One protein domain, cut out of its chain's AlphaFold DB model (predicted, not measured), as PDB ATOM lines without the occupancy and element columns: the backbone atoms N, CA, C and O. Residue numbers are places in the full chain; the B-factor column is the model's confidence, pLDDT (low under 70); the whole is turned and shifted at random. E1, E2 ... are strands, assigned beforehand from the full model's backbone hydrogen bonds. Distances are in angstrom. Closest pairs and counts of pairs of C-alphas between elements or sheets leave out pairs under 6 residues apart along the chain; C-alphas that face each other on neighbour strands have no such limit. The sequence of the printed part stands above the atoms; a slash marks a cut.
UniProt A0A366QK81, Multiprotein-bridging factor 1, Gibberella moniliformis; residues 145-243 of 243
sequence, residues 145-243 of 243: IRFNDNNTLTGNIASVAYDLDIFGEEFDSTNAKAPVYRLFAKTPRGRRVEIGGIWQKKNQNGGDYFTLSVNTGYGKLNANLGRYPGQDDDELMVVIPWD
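What this domain is: This is residues 145 to 243 of the 243 residues of the protein "Multiprotein-bridging factor 1" of Gibberella moniliformis (UniProt A0A366QK81). This is a small closed barrel of eight strands, E1 to E8, in which each strand runs beside the one before and E8 comes back to E1 to close the ring. The closure is short, with E8 pairing with E1 over residues 236 to 237 and with E7 over residues 237 to 242. The printed part has 99 residues with no named helix and eight named strands, 59 residues in all, class all strand; the neighbour pairs are antiparallel. In chain order E1 to E8 form a meander, each strand the antiparallel neighbour of the one before. The whole is compact, with a radius of gyration of the C-alphas of 13.5 A, and spans 43 by 35 by 30 A.

How they stand to each other: Start at the longest strand, E5, residues 192 to 202. On one side of it, beside residues 192 to 198, find E4, residues 181 to 186, a hairpin with E5 at 152 degrees; N 183 and O 196 are 2.8 A apart. On the other side, beside residues 195 to 202, is E6, residues 208 to 215, a hairpin with E5 at 153 degrees, with N 199 and O 211 at 2.8 A. Past E6 comes E7, residues 220 to 227, with N 212 and O 223 at 2.8 A, then E8, residues 236 to 242, at 138 degrees to E7, with N 240 and O 224 at 2.9 A. E8 and E1, residues 145 to 148, are antiparallel at 145 degrees; N 145 and O 237 are 2.8 A apart. On the other side of E1 is E2, residues 152 to 158, with N 146 and O 154 at 2.7 A. E3, residues 163 to 170, is the antiparallel neighbour of E2, with N 166 and O 155 at 2.8 A, and of E4, with N 184 and O 167 at 2.7 A. Across the ring, E1 and E5 are apart, as are, for instance, E3 and E7.

Where its parts are: Find C-alpha 145 at (172.076, 260.460, 143.005), where E1 begins; it is 9.8 A long. E2 runs 20.1 A, E3 23.3 A and E4 16.6 A. E5 begins at C-alpha 192, (182.938, 254.787, 155.575), and runs 30.5 A. E6 is 23.9 A, E7 22.5 A and E8 19.4 A long, ending at C-alpha 242, (157.873, 257.473, 150.195).

The domain as a whole: The two C-alphas farthest apart, of Arg 189 and Asn 205, are 44.5 A apart. The printed part has no cut and no long link; E3 to E4 and E7 to E8 are short links of 10 and 8 residues, and the others are tight. Mean pLDDT of the printed part is 89.2, and residue 231 is under 70.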
ATOM      1  N   ILE A 145     171.098 261.515 143.276       95.06
ATOM      2  CA  ILE A 145     172.076 260.460 143.005       95.06
ATOM      3  C   ILE A 145     172.657 260.720 141.620       95.06
ATOM      4  O   ILE A 145     171.898 260.876 140.670       95.06
ATOM      5  N   ARG A 146     173.979 260.718 141.489       92.12
ATOM      6  CA  ARG A 146     174.690 260.708 140.214       92.12
ATOM      7  C   ARG A 146     175.429 259.391 140.047       92.12
ATOM      8  O   ARG A 146     176.239 259.033 140.901       92.12
ATOM      9  N   PHE A 147     175.164 258.691 138.954       90.44
ATOM     10  CA  PHE A 147     175.950 257.531 138.540       90.44
ATOM     11  C   PHE A 147     177.200 258.007 137.804       90.44
ATOM     12  O   PHE A 147     177.137 258.950 137.033       90.44
ATOM     13  N   ASN A 148     178.337 257.376 138.075       88.50
ATOM     14  CA  ASN A 148     179.612 257.705 137.449       88.50
ATOM     15  C   ASN A 148     180.059 256.542 136.546       88.50
ATOM     16  O   ASN A 148     179.795 255.378 136.855       88.50
ATOM     17  N   ASP A 149     180.854 256.840 135.516       82.00
ATOM     18  CA  ASP A 149     181.386 255.864 134.542       82.00
ATOM     19  C   ASP A 149     182.221 254.712 135.140       82.00
ATOM     20  O   ASP A 149     182.509 253.717 134.479       82.00
ATOM     21  N   ASN A 150     182.671 254.845 136.386       82.94
ATOM     22  CA  ASN A 150     183.548 253.894 137.075       82.94
ATOM     23  C   ASN A 150     182.788 252.936 138.009       82.94
ATOM     24  O   ASN A 150     183.355 252.477 139.004       82.94
ATOM     25  N   ASN A 151     181.513 252.669 137.722       86.19
ATOM     26  CA  ASN A 151     180.620 251.828 138.527       86.19
ATOM     27  C   ASN A 151     180.475 252.315 139.980       86.19
ATOM     28  O   ASN A 151     180.172 251.542 140.894       86.19
ATOM     29  N   THR A 152     180.684 253.614 140.203       90.06
ATOM     30  CA  THR A 152     180.397 254.273 141.476       90.06
ATOM     31  C   THR A 152     179.244 255.243 141.321       90.06
ATOM     32  O   THR A 152     178.804 255.554 140.217       90.06
ATOM     33  N   LEU A 153     178.757 255.742 142.444       92.69
ATOM     34  CA  LEU A 153     177.819 256.849 142.473       92.69
ATOM     35  C   LEU A 153     178.175 257.806 143.598       92.69
ATOM     36  O   LEU A 153     178.788 257.418 144.598       92.69
ATOM     37  N   THR A 154     177.742 259.045 143.445       92.88
ATOM     38  CA  THR A 154     177.735 260.074 144.486       92.88
ATOM     39  C   THR A 154     176.322 260.605 144.642       92.88
ATOM     40  O   THR A 154     175.471 260.422 143.777       92.88
ATOM     41  N   GLY A 155     176.023 261.227 145.768       93.06
ATOM     42  CA  GLY A 155     174.711 261.799 145.980       93.06
ATOM     43  C   GLY A 155     174.607 262.511 147.307       93.06
ATOM     44  O   GLY A 155     175.511 262.452 148.140       93.06
ATOM     45  N   ASN A 156     173.463 263.138 147.503       94.19
ATOM     46  CA  ASN A 156     173.116 263.825 148.729       94.19
ATOM     47  C   ASN A 156     171.680 263.469 149.115       94.19
ATOM     48  O   ASN A 156     170.805 263.380 148.251       94.19
ATOM     49  N   ILE A 157     171.434 263.275 150.409       92.88
ATOM     50  CA  ILE A 157     170.093 263.140 150.977       92.88
ATOM     51  C   ILE A 157     169.982 264.123 152.134       92.88
ATOM     52  O   ILE A 157     170.639 263.964 153.166       92.88
ATOM     53  N   ALA A 158     169.102 265.107 151.979       91.25
ATOM     54  CA  ALA A 158     168.940 266.193 152.925       91.25
ATOM     55  C   ALA A 158     167.476 266.391 153.325       91.25
ATOM     56  O   ALA A 158     166.537 266.300 152.530       91.25
ATOM     57  N   SER A 159     167.294 266.721 154.594       87.56
ATOM     58  CA  SER A 159     166.053 267.193 155.188       87.56
ATOM     59  C   SER A 159     166.351 268.418 156.048       87.56
ATOM     60  O   SER A 159     167.500 268.807 156.238       87.56
ATOM     61  N   VAL A 160     165.321 268.992 156.667       88.38
ATOM     62  CA  VAL A 160     165.512 270.070 157.651       88.38
ATOM     63  C   VAL A 160     166.397 269.625 158.832       88.38
ATOM     64  O   VAL A 160     167.011 270.461 159.487       88.38
ATOM     65  N   ALA A 161     166.464 268.320 159.123       84.12
ATOM     66  CA  ALA A 161     167.167 267.783 160.287       84.12
ATOM     67  C   ALA A 161     168.574 267.242 159.989       84.12
ATOM     68  O   ALA A 161     169.358 267.064 160.921       84.12
ATOM     69  N   TYR A 162     168.891 266.928 158.734       86.69
ATOM     70  CA  TYR A 162     170.164 266.310 158.367       86.69
ATOM     71  C   TYR A 162     170.522 266.609 156.920       86.69
ATOM     72  O   TYR A 162     169.641 266.782 156.087       86.69
ATOM     73  N   ASP A 163     171.815 266.590 156.636       89.31
ATOM     74  CA  ASP A 163     172.383 266.785 155.310       89.31
ATOM     75  C   ASP A 163     173.500 265.752 155.139       89.31
ATOM     76  O   ASP A 163     174.485 265.769 155.884       89.31
ATOM     77  N   LEU A 164     173.263 264.749 154.290       89.31
ATOM     78  CA  LEU A 164     174.091 263.553 154.213       89.31
ATOM     79  C   LEU A 164     174.605 263.322 152.798       89.31
ATOM     80  O   LEU A 164     173.856 262.896 151.918       89.31
ATOM     81  N   ASP A 165     175.917 263.461 152.638       92.56
ATOM     82  CA  ASP A 165     176.608 262.975 151.453       92.56
ATOM     83  C   ASP A 165     176.697 261.452 151.470       92.56
ATOM     84  O   ASP A 165     177.139 260.820 152.442       92.56
ATOM     85  N   ILE A 166     176.316 260.867 150.345       93.75
ATOM     86  CA  ILE A 166     176.342 259.435 150.118       93.75
ATOM     87  C   ILE A 166     177.159 259.112 148.878       93.75
ATOM     88  O   ILE A 166     177.310 259.901 147.948       93.75
ATOM     89  N   PHE A 167     177.717 257.918 148.877       94.38
ATOM     90  CA  PHE A 167     178.463 257.378 147.759       94.38
ATOM     91  C   PHE A 167     178.210 255.885 147.688       94.38
ATOM     92  O   PHE A 167     177.879 255.250 148.688       94.38
ATOM     93  N   GLY A 168     178.352 255.309 146.511       92.56
ATOM     94  CA  GLY A 168     178.063 253.902 146.316       92.56
ATOM     95  C   GLY A 168     178.964 253.261 145.295       92.56
ATOM     96  O   GLY A 168     179.666 253.931 144.542       92.56
ATOM     97  N   GLU A 169     178.940 251.941 145.312       92.50
ATOM     98  CA  GLU A 169     179.650 251.091 144.367       92.50
ATOM     99  C   GLU A 169     178.699 250.000 143.895       92.50
ATOM    100  O   GLU A 169     177.818 249.559 144.648       92.50
ATOM    101  N   GLU A 170     178.842 249.614 142.634       91.62
ATOM    102  CA  GLU A 170     178.073 248.524 142.053       91.62
ATOM    103  C   GLU A 170     178.325 247.224 142.823       91.62
ATOM    104  O   GLU A 170     179.428 246.946 143.306       91.62
ATOM    105  N   PHE A 171     177.273 246.430 142.965       89.19
ATOM    106  CA  PHE A 171     177.306 245.155 143.650       89.19
ATOM    107  C   PHE A 171     176.806 244.056 142.723       89.19
ATOM    108  O   PHE A 171     175.608 243.923 142.482       89.19
ATOM    109  N   ASP A 172     177.743 243.244 142.236       86.00
ATOM    110  CA  ASP A 172     177.424 242.062 141.445       86.00
ATOM    111  C   ASP A 172     177.007 240.905 142.366       86.00
ATOM    112  O   ASP A 172     177.700 240.538 143.323       86.00
ATOM    113  N   SER A 173     175.837 240.335 142.093       81.31
ATOM    114  CA  SER A 173     175.289 239.220 142.848       81.31
ATOM    115  C   SER A 173     174.448 238.318 141.962       81.31
ATOM    116  O   SER A 173     173.589 238.763 141.207       81.31
ATOM    117  N   THR A 174     174.588 237.009 142.162       83.69
ATOM    118  CA  THR A 174     173.728 236.005 141.522       83.69
ATOM    119  C   THR A 174     172.306 235.977 142.099       83.69
ATOM    120  O   THR A 174     171.453 235.234 141.614       83.69
ATOM    121  N   ASN A 175     172.031 236.735 143.166       83.69
ATOM    122  CA  ASN A 175     170.718 236.812 143.798       83.69
ATOM    123  C   ASN A 175     169.890 237.957 143.200       83.69
ATOM    124  O   ASN A 175     170.174 239.123 143.444       83.69
ATOM    125  N   ALA A 176     168.781 237.628 142.538       79.56
ATOM    126  CA  ALA A 176     167.877 238.610 141.928       79.56
ATOM    127  C   ALA A 176     167.225 239.607 142.914       79.56
ATOM    128  O   ALA A 176     166.629 240.591 142.487       79.56
ATOM    129  N   LYS A 177     167.281 239.352 144.230       83.69
ATOM    130  CA  LYS A 177     166.782 240.270 145.272       83.69
ATOM    131  C   LYS A 177     167.882 241.139 145.893       83.69
ATOM    132  O   LYS A 177     167.584 241.941 146.782       83.69
ATOM    133  N   ALA A 178     169.137 240.950 145.493       86.81
ATOM    134  CA  ALA A 178     170.242 241.769 145.963       86.81
ATOM    135  C   ALA A 178     170.134 243.200 145.408       86.81
ATOM    136  O   ALA A 178     169.527 243.409 144.354       86.81
ATOM    137  N   PRO A 179     170.682 244.197 146.122       93.81
ATOM    138  CA  PRO A 179     170.859 245.517 145.543       93.81
ATOM    139  C   PRO A 179     171.852 245.450 144.375       93.81
ATOM    140  O   PRO A 179     172.761 244.633 144.389       93.81
ATOM    141  N   VAL A 180     171.688 246.337 143.400       94.19
ATOM    142  CA  VAL A 180     172.640 246.560 142.300       94.19
ATOM    143  C   VAL A 180     173.739 247.553 142.687       94.19
ATOM    144  O   VAL A 180     174.823 247.505 142.128       94.19
ATOM    145  N   TYR A 181     173.497 248.416 143.683       95.19
ATOM    146  CA  TYR A 181     174.524 249.273 144.288       95.19
ATOM    147  C   TYR A 181     174.442 249.220 145.805       95.19
ATOM    148  O   TYR A 181     173.348 249.268 146.377       95.19
ATOM    149  N   ARG A 182     175.595 249.199 146.472       95.44
ATOM    150  CA  ARG A 182     175.687 249.404 147.924       95.44
ATOM    151  C   ARG A 182     175.966 250.865 148.204       95.44
ATOM    152  O   ARG A 182     176.814 251.473 147.559       95.44
ATOM    153  N   LEU A 183     175.243 251.418 149.169       96.06
ATOM    154  CA  LEU A 183     175.315 252.820 149.547       96.06
ATOM    155  C   LEU A 183     176.059 252.978 150.861       96.06
ATOM    156  O   LEU A 183     175.850 252.235 151.822       96.06
ATOM    157  N   PHE A 184     176.891 254.004 150.907       95.12
ATOM    158  CA  PHE A 184     177.756 254.334 152.015       95.12
ATOM    159  C   PHE A 184     177.674 255.822 152.322       95.12
ATOM    160  O   PHE A 184     177.435 256.646 151.445       95.12
ATOM    161  N   ALA A 185     177.941 256.158 153.574       91.81
ATOM    162  CA  ALA A 185     178.184 257.522 154.008       91.81
ATOM    163  C   ALA A 185     179.464 257.591 154.838       91.81
ATOM    164  O   ALA A 185     180.004 256.572 155.290       91.81
ATOM    165  N   LYS A 186     179.960 258.810 155.055       89.06
ATOM    166  CA  LYS A 186     181.037 259.062 156.012       89.06
ATOM    167  C   LYS A 186     180.431 259.449 157.354       89.06
ATOM    168  O   LYS A 186     179.628 260.364 157.456       89.06
ATOM    169  N   THR A 187     180.866 258.774 158.410       87.25
ATOM    170  CA  THR A 187     180.646 259.250 159.784       87.25
ATOM    171  C   THR A 187     181.329 260.610 159.984       87.25
ATOM    172  O   THR A 187     182.278 260.910 159.255       87.25
ATOM    173  N   PRO A 188     180.988 261.381 161.035       83.00
ATOM    174  CA  PRO A 188     181.689 262.631 161.364       83.00
ATOM    175  C   PRO A 188     183.212 262.489 161.518       83.00
ATOM    176  O   PRO A 188     183.949 263.465 161.460       83.00
ATOM    177  N   ARG A 189     183.705 261.260 161.708       82.25
ATOM    178  CA  ARG A 189     185.135 260.935 161.804       82.25
ATOM    179  C   ARG A 189     185.745 260.479 160.475       82.25
ATOM    180  O   ARG A 189     186.804 259.862 160.473       82.25
ATOM    181  N   GLY A 190     185.042 260.682 159.362       82.12
ATOM    182  CA  GLY A 190     185.457 260.298 158.013       82.12
ATOM    183  C   GLY A 190     185.385 258.799 157.709       82.12
ATOM    184  O   GLY A 190     185.736 258.393 156.604       82.12
ATOM    185  N   ARG A 191     184.938 257.952 158.651       87.81
ATOM    186  CA  ARG A 191     184.848 256.499 158.416       87.81
ATOM    187  C   ARG A 191     183.686 256.173 157.492       87.81
ATOM    188  O   ARG A 191     182.574 256.622 157.763       87.81
ATOM    189  N   ARG A 192     183.944 255.354 156.476       88.12
ATOM    190  CA  ARG A 192     182.938 254.787 155.575       88.12
ATOM    191  C   ARG A 192     182.052 253.795 156.334       88.12
ATOM    192  O   ARG A 192     182.568 252.891 156.985       88.12
ATOM    193  N   VAL A 193     180.739 253.968 156.246       93.88
ATOM    194  CA  VAL A 193     179.727 253.071 156.818       93.88
ATOM    195  C   VAL A 193     178.703 252.766 155.741       93.88
ATOM    196  O   VAL A 193     178.253 253.678 155.055       93.88
ATOM    197  N   GLU A 194     178.358 251.491 155.582       95.44
ATOM    198  CA  GLU A 194     177.268 251.076 154.704       95.44
ATOM    199  C   GLU A 194     175.933 251.469 155.329       95.44
ATOM    200  O   GLU A 194     175.649 251.136 156.479       95.44
ATOM    201  N   ILE A 195     175.126 252.191 154.564       95.31
ATOM    202  CA  ILE A 195     173.844 252.730 155.016       95.31
ATOM    203  C   ILE A 195     172.666 252.091 154.289       95.31
ATOM    204  O   ILE A 195     171.536 252.250 154.739       95.31
ATOM    205  N   GLY A 196     172.893 251.370 153.190       96.12
ATOM    206  CA  GLY A 196     171.802 250.793 152.420       96.12
ATOM    207  C   GLY A 196     172.195 250.364 151.018       96.12
ATOM    208  O   GLY A 196     173.349 250.039 150.752       96.12
ATOM    209  N   GLY A 197     171.225 250.378 150.111       96.94
ATOM    210  CA  GLY A 197     171.444 249.974 148.730       96.94
ATOM    211  C   GLY A 197     170.430 250.557 147.757       96.94
ATOM    212  O   GLY A 197     169.433 251.164 148.156       96.94
ATOM    213  N   ILE A 198     170.702 250.345 146.475       96.38
ATOM    214  CA  ILE A 198     169.799 250.618 145.360       96.38
ATOM    215  C   ILE A 198     169.451 249.287 144.705       96.38
ATOM    216  O   ILE A 198     170.328 248.470 144.451       96.38
ATOM    217  N   TRP A 199     168.177 249.081 144.401       96.12
ATOM    218  CA  TRP A 199     167.658 247.939 143.660       96.12
ATOM    219  C   TRP A 199     167.109 248.411 142.323       96.12
ATOM    220  O   TRP A 199     166.349 249.380 142.283       96.12
ATOM    221  N   GLN A 200     167.425 247.684 141.258       91.69
ATOM    222  CA  GLN A 200     166.771 247.828 139.966       91.69
ATOM    223  C   GLN A 200     165.534 246.929 139.937       91.69
ATOM    224  O   GLN A 200     165.580 245.758 140.318       91.69
ATOM    225  N   LYS A 201     164.402 247.483 139.519       89.25
ATOM    226  CA  LYS A 201     163.111 246.800 139.430       89.25
ATOM    227  C   LYS A 201     162.479 247.064 138.071       89.25
ATOM    228  O   LYS A 201     162.837 248.017 137.392       89.25
ATOM    229  N   LYS A 202     161.503 246.237 137.696       88.56
ATOM    230  CA  LYS A 202     160.708 246.406 136.472       88.56
ATOM    231  C   LYS A 202     159.314 246.920 136.791       88.56
ATOM    232  O   LYS A 202     158.651 246.396 137.685       88.56
ATOM    233  N   ASN A 203     158.875 247.946 136.070       86.12
ATOM    234  CA  ASN A 203     157.518 248.470 136.163       86.12
ATOM    235  C   ASN A 203     156.529 247.595 135.362       86.12
ATOM    236  O   ASN A 203     156.922 246.655 134.671       86.12
ATOM    237  N   GLN A 204     155.233 247.918 135.437       83.69
ATOM    238  CA  GLN A 204     154.174 247.169 134.737       83.69
ATOM    239  C   GLN A 204     154.319 247.181 133.205       83.69
ATOM    240  O   GLN A 204     153.837 246.274 132.536       83.69
ATOM    241  N   ASN A 205     155.030 248.169 132.661       85.12
ATOM    242  CA  ASN A 205     155.298 248.320 131.232       85.12
ATOM    243  C   ASN A 205     156.651 247.699 130.821       85.12
ATOM    244  O   ASN A 205     157.081 247.871 129.684       85.12
ATOM    245  N   GLY A 206     157.344 247.011 131.737       84.12
ATOM    246  CA  GLY A 206     158.641 246.366 131.502       84.12
ATOM    247  C   GLY A 206     159.862 247.293 131.564       84.12
ATOM    248  O   GLY A 206     160.985 246.801 131.436       84.12
ATOM    249  N   GLY A 207     159.659 248.594 131.787       83.31
ATOM    250  CA  GLY A 207     160.732 249.572 131.962       83.31
ATOM    251  C   GLY A 207     161.423 249.420 133.314       83.31
ATOM    252  O   GLY A 207     160.773 249.118 134.320       83.31
ATOM    253  N   ASP A 208     162.736 249.633 133.332       87.62
ATOM    254  CA  ASP A 208     163.520 249.560 134.557       87.62
ATOM    255  C   ASP A 208     163.365 250.849 135.376       87.62
ATOM    256  O   ASP A 208     163.268 251.949 134.835       87.62
ATOM    257  N   TYR A 209     163.318 250.707 136.695       89.88
ATOM    258  CA  TYR A 209     163.331 251.815 137.639       89.88
ATOM    259  C   TYR A 209     164.147 251.434 138.866       89.88
ATOM    260  O   TYR A 209     164.236 250.260 139.233       89.88
ATOM    261  N   PHE A 210     164.727 252.430 139.522       94.31
ATOM    262  CA  PHE A 210     165.532 252.207 140.711       94.31
ATOM    263  C   PHE A 210     164.765 252.588 141.974       94.31
ATOM    264  O   PHE A 210     164.047 253.589 142.031       94.31
ATOM    265  N   THR A 211     164.945 251.779 143.010       95.88
ATOM    266  CA  THR A 211     164.480 252.069 144.367       95.88
ATOM    267  C   THR A 211     165.664 252.040 145.303       95.88
ATOM    268  O   THR A 211     166.471 251.120 145.202       95.88
ATOM    269  N   LEU A 212     165.745 252.973 146.239       96.06
ATOM    270  CA  LEU A 212     166.770 252.975 147.271       96.06
ATOM    271  C   LEU A 212     166.155 252.781 148.651       96.06
ATOM    272  O   LEU A 212     165.003 253.137 148.912       96.06
ATOM    273  N   SER A 213     166.956 252.216 149.539       96.38
ATOM    274  CA  SER A 213     166.630 252.113 150.950       96.38
ATOM    275  C   SER A 213     167.887 252.388 151.746       96.38
ATOM    276  O   SER A 213     168.888 251.703 151.538       96.38
ATOM    277  N   VAL A 214     167.838 253.385 152.626       95.50
ATOM    278  CA  VAL A 214     168.972 253.798 153.458       95.50
ATOM    279  C   VAL A 214     168.555 254.003 154.907       95.50
ATOM    280  O   VAL A 214     167.425 254.385 155.202       95.50
ATOM    281  N   ASN A 215     169.478 253.762 155.830       94.25
ATOM    282  CA  ASN A 215     169.356 254.140 157.227       94.25
ATOM    283  C   ASN A 215     170.124 255.445 157.455       94.25
ATOM    284  O   ASN A 215     171.350 255.472 157.370       94.25
ATOM    285  N   THR A 216     169.399 256.522 157.752       87.50
ATOM    286  CA  THR A 216     169.975 257.863 157.951       87.50
ATOM    287  C   THR A 216     170.417 258.115 159.394       87.50
ATOM    288  O   THR A 216     170.860 259.210 159.727       87.50
ATOM    289  N   GLY A 217     170.252 257.135 160.289       85.94
ATOM    290  CA  GLY A 217     170.414 257.302 161.736       85.94
ATOM    291  C   GLY A 217     169.177 257.880 162.436       85.94
ATOM    292  O   GLY A 217     168.986 257.618 163.620       85.94
ATOM    293  N   TYR A 218     168.301 258.582 161.709       84.06
ATOM    294  CA  TYR A 218     167.008 259.081 162.207       84.06
ATOM    295  C   TYR A 218     165.830 258.169 161.851       84.06
ATOM    296  O   TYR A 218     164.718 258.357 162.338       84.06
ATOM    297  N   GLY A 219     166.070 257.178 160.999       88.50
ATOM    298  CA  GLY A 219     165.063 256.250 160.527       88.50
ATOM    299  C   GLY A 219     165.495 255.589 159.229       88.50
ATOM    300  O   GLY A 219     166.558 255.874 158.669       88.50
ATOM    301  N   LYS A 220     164.647 254.683 158.754       93.81
ATOM    302  CA  LYS A 220     164.788 254.098 157.429       93.81
ATOM    303  C   LYS A 220     164.096 255.012 156.425       93.81
ATOM    304  O   LYS A 220     162.911 255.284 156.574       93.81
ATOM    305  N   LEU A 221     164.828 255.450 155.413       94.50
ATOM    306  CA  LEU A 221     164.301 256.174 154.268       94.50
ATOM    307  C   LEU A 221     164.176 255.199 153.101       94.50
ATOM    308  O   LEU A 221     165.159 254.558 152.720       94.50
ATOM    309  N   ASN A 222     162.984 255.104 152.524       96.00
ATOM    310  CA  ASN A 222     162.781 254.445 151.242       96.00
ATOM    311  C   ASN A 222     162.451 255.506 150.199       96.00
ATOM    312  O   ASN A 222     161.735 256.464 150.483       96.00
ATOM    313  N   ALA A 223     162.992 255.350 148.998       96.69
ATOM    314  CA  ALA A 223     162.739 256.288 147.918       96.69
ATOM    315  C   ALA A 223     162.799 255.598 146.557       96.69
ATOM    316  O   ALA A 223     163.419 254.544 146.392       96.69
ATOM    317  N   ASN A 224     162.155 256.211 145.573       96.06
ATOM    318  CA  ASN A 224     162.364 255.895 144.166       96.06
ATOM    319  C   ASN A 224     163.361 256.897 143.580       96.06
ATOM    320  O   ASN A 224     163.450 258.029 144.056       96.06
ATOM    321  N   LEU A 225     164.085 256.483 142.543       94.50
ATOM    322  CA  LEU A 225     164.907 257.395 141.755       94.50
ATOM    323  C   LEU A 225     164.179 257.757 140.466       94.50
ATOM    324  O   LEU A 225     163.692 256.880 139.749       94.50
ATOM    325  N   GLY A 226     164.085 259.056 140.206       89.19
ATOM    326  CA  GLY A 226     163.527 259.613 138.976       89.19
ATOM    327  C   GLY A 226     164.548 260.482 138.256       89.19
ATOM    328  O   GLY A 226     165.584 260.813 138.821       89.19
ATOM    329  N   ARG A 227     164.251 260.896 137.024       86.94
ATOM    330  CA  ARG A 227     165.082 261.877 136.311       86.94
ATOM    331  C   ARG A 227     165.100 263.207 137.055       86.94
ATOM    332  O   ARG A 227     164.050 263.662 137.514       86.94
ATOM    333  N   TYR A 228     166.274 263.819 137.165       83.06
ATOM    334  CA  TYR A 228     166.394 265.113 137.820       83.06
ATOM    335  C   TYR A 228     165.683 266.210 136.998       83.06
ATOM    336  O   TYR A 228     165.872 266.282 135.783       83.06
ATOM    337  N   PRO A 229     164.828 267.060 137.602       75.38
ATOM    338  CA  PRO A 229     164.063 268.052 136.849       75.38
ATOM    339  C   PRO A 229     164.944 269.103 136.164       75.38
ATOM    340  O   PRO A 229     165.846 269.664 136.783       75.38
ATOM    341  N   GLY A 230     164.621 269.436 134.910       70.75
ATOM    342  CA  GLY A 230     165.252 270.549 134.188       70.75
ATOM    343  C   GLY A 230     166.710 270.314 133.788       70.75
ATOM    344  O   GLY A 230     167.399 271.278 133.466       70.75
ATOM    345  N   GLN A 231     167.170 269.062 133.819       68.31
ATOM    346  CA  GLN A 231     168.491 268.641 133.362       68.31
ATOM    347  C   GLN A 231     168.331 267.528 132.323       68.31
ATOM    348  O   GLN A 231     167.555 266.596 132.534       68.31
ATOM    349  N   ASP A 232     169.088 267.609 131.230       74.81
ATOM    350  CA  ASP A 232     169.184 266.555 130.207       74.81
ATOM    351  C   ASP A 232     170.334 265.579 130.539       74.81
ATOM    352  O   ASP A 232     171.090 265.157 129.667       74.81
ATOM    353  N   ASP A 233     170.501 265.271 131.827       80.69
ATOM    354  CA  ASP A 233     171.545 264.396 132.366       80.69
ATOM    355  C   ASP A 233     170.886 263.094 132.855       80.69
ATOM    356  O   ASP A 233     170.243 263.067 133.906       80.69
ATOM    357  N   ASP A 234     171.002 262.021 132.062       78.75
ATOM    358  CA  ASP A 234     170.444 260.700 132.391       78.75
ATOM    359  C   ASP A 234     171.193 260.013 133.555       78.75
ATOM    360  O   ASP A 234     170.662 259.074 134.158       78.75
ATOM    361  N   GLU A 235     172.396 260.482 133.898       87.31
ATOM    362  CA  GLU A 235     173.198 259.973 135.015       87.31
ATOM    363  C   GLU A 235     172.820 260.639 136.341       87.31
ATOM    364  O   GLU A 235     173.113 260.093 137.407       87.31
ATOM    365  N   LEU A 236     172.127 261.784 136.292       89.81
ATOM    366  CA  LEU A 236     171.636 262.516 137.452       89.81
ATOM    367  C   LEU A 236     170.161 262.200 137.733       89.81
ATOM    368  O   LEU A 236     169.238 262.526 136.982       89.81
ATOM    369  N   MET A 237     169.922 261.615 138.899       92.81
ATOM    370  CA  MET A 237     168.603 261.229 139.375       92.81
ATOM    371  C   MET A 237     168.214 261.985 140.642       92.81
ATOM    372  O   MET A 237     169.044 262.271 141.501       92.81
ATOM    373  N   VAL A 238     166.924 262.276 140.787       94.81
ATOM    374  CA  VAL A 238     166.337 262.839 142.007       94.81
ATOM    375  C   VAL A 238     165.870 261.726 142.943       94.81
ATOM    376  O   VAL A 238     165.306 260.718 142.507       94.81
ATOM    377  N   VAL A 239     166.082 261.925 144.242       95.94
ATOM    378  CA  VAL A 239     165.587 261.062 145.316       95.94
ATOM    379  C   VAL A 239     164.150 261.458 145.650       95.94
ATOM    380  O   VAL A 239     163.899 262.587 146.065       95.94
ATOM    381  N   ILE A 240     163.203 260.528 145.487       93.75
ATOM    382  CA  ILE A 240     161.769 260.741 145.744       93.75
ATOM    383  C   ILE A 240     161.325 259.833 146.901       93.75
ATOM    384  O   ILE A 240     161.000 258.661 146.661       93.75
ATOM    385  N   PRO A 241     161.348 260.330 148.154       93.00
ATOM    386  CA  PRO A 241     160.935 259.571 149.329       93.00
ATOM    387  C   PRO A 241     159.484 259.098 149.272       93.00
ATOM    388  O   PRO A 241     158.622 259.769 148.705       93.00
ATOM    389  N   TRP A 242     159.219 257.966 149.913       90.94
ATOM    390  CA  TRP A 242     157.873 257.473 150.195       90.94
ATOM    391  C   TRP A 242     157.831 256.796 151.571       90.94
ATOM    392  O   TRP A 242     158.849 256.276 152.038       90.94
ATOM    393  N   ASP A 243     156.651 256.828 152.193       74.94
ATOM    394  CA  ASP A 243     156.385 256.293 153.537       74.94
ATOM    395  C   ASP A 243     156.062 254.789 153.530       74.94
ATOM    396  O   ASP A 243     155.234 254.354 152.692       74.94
TER     397      ASP A 243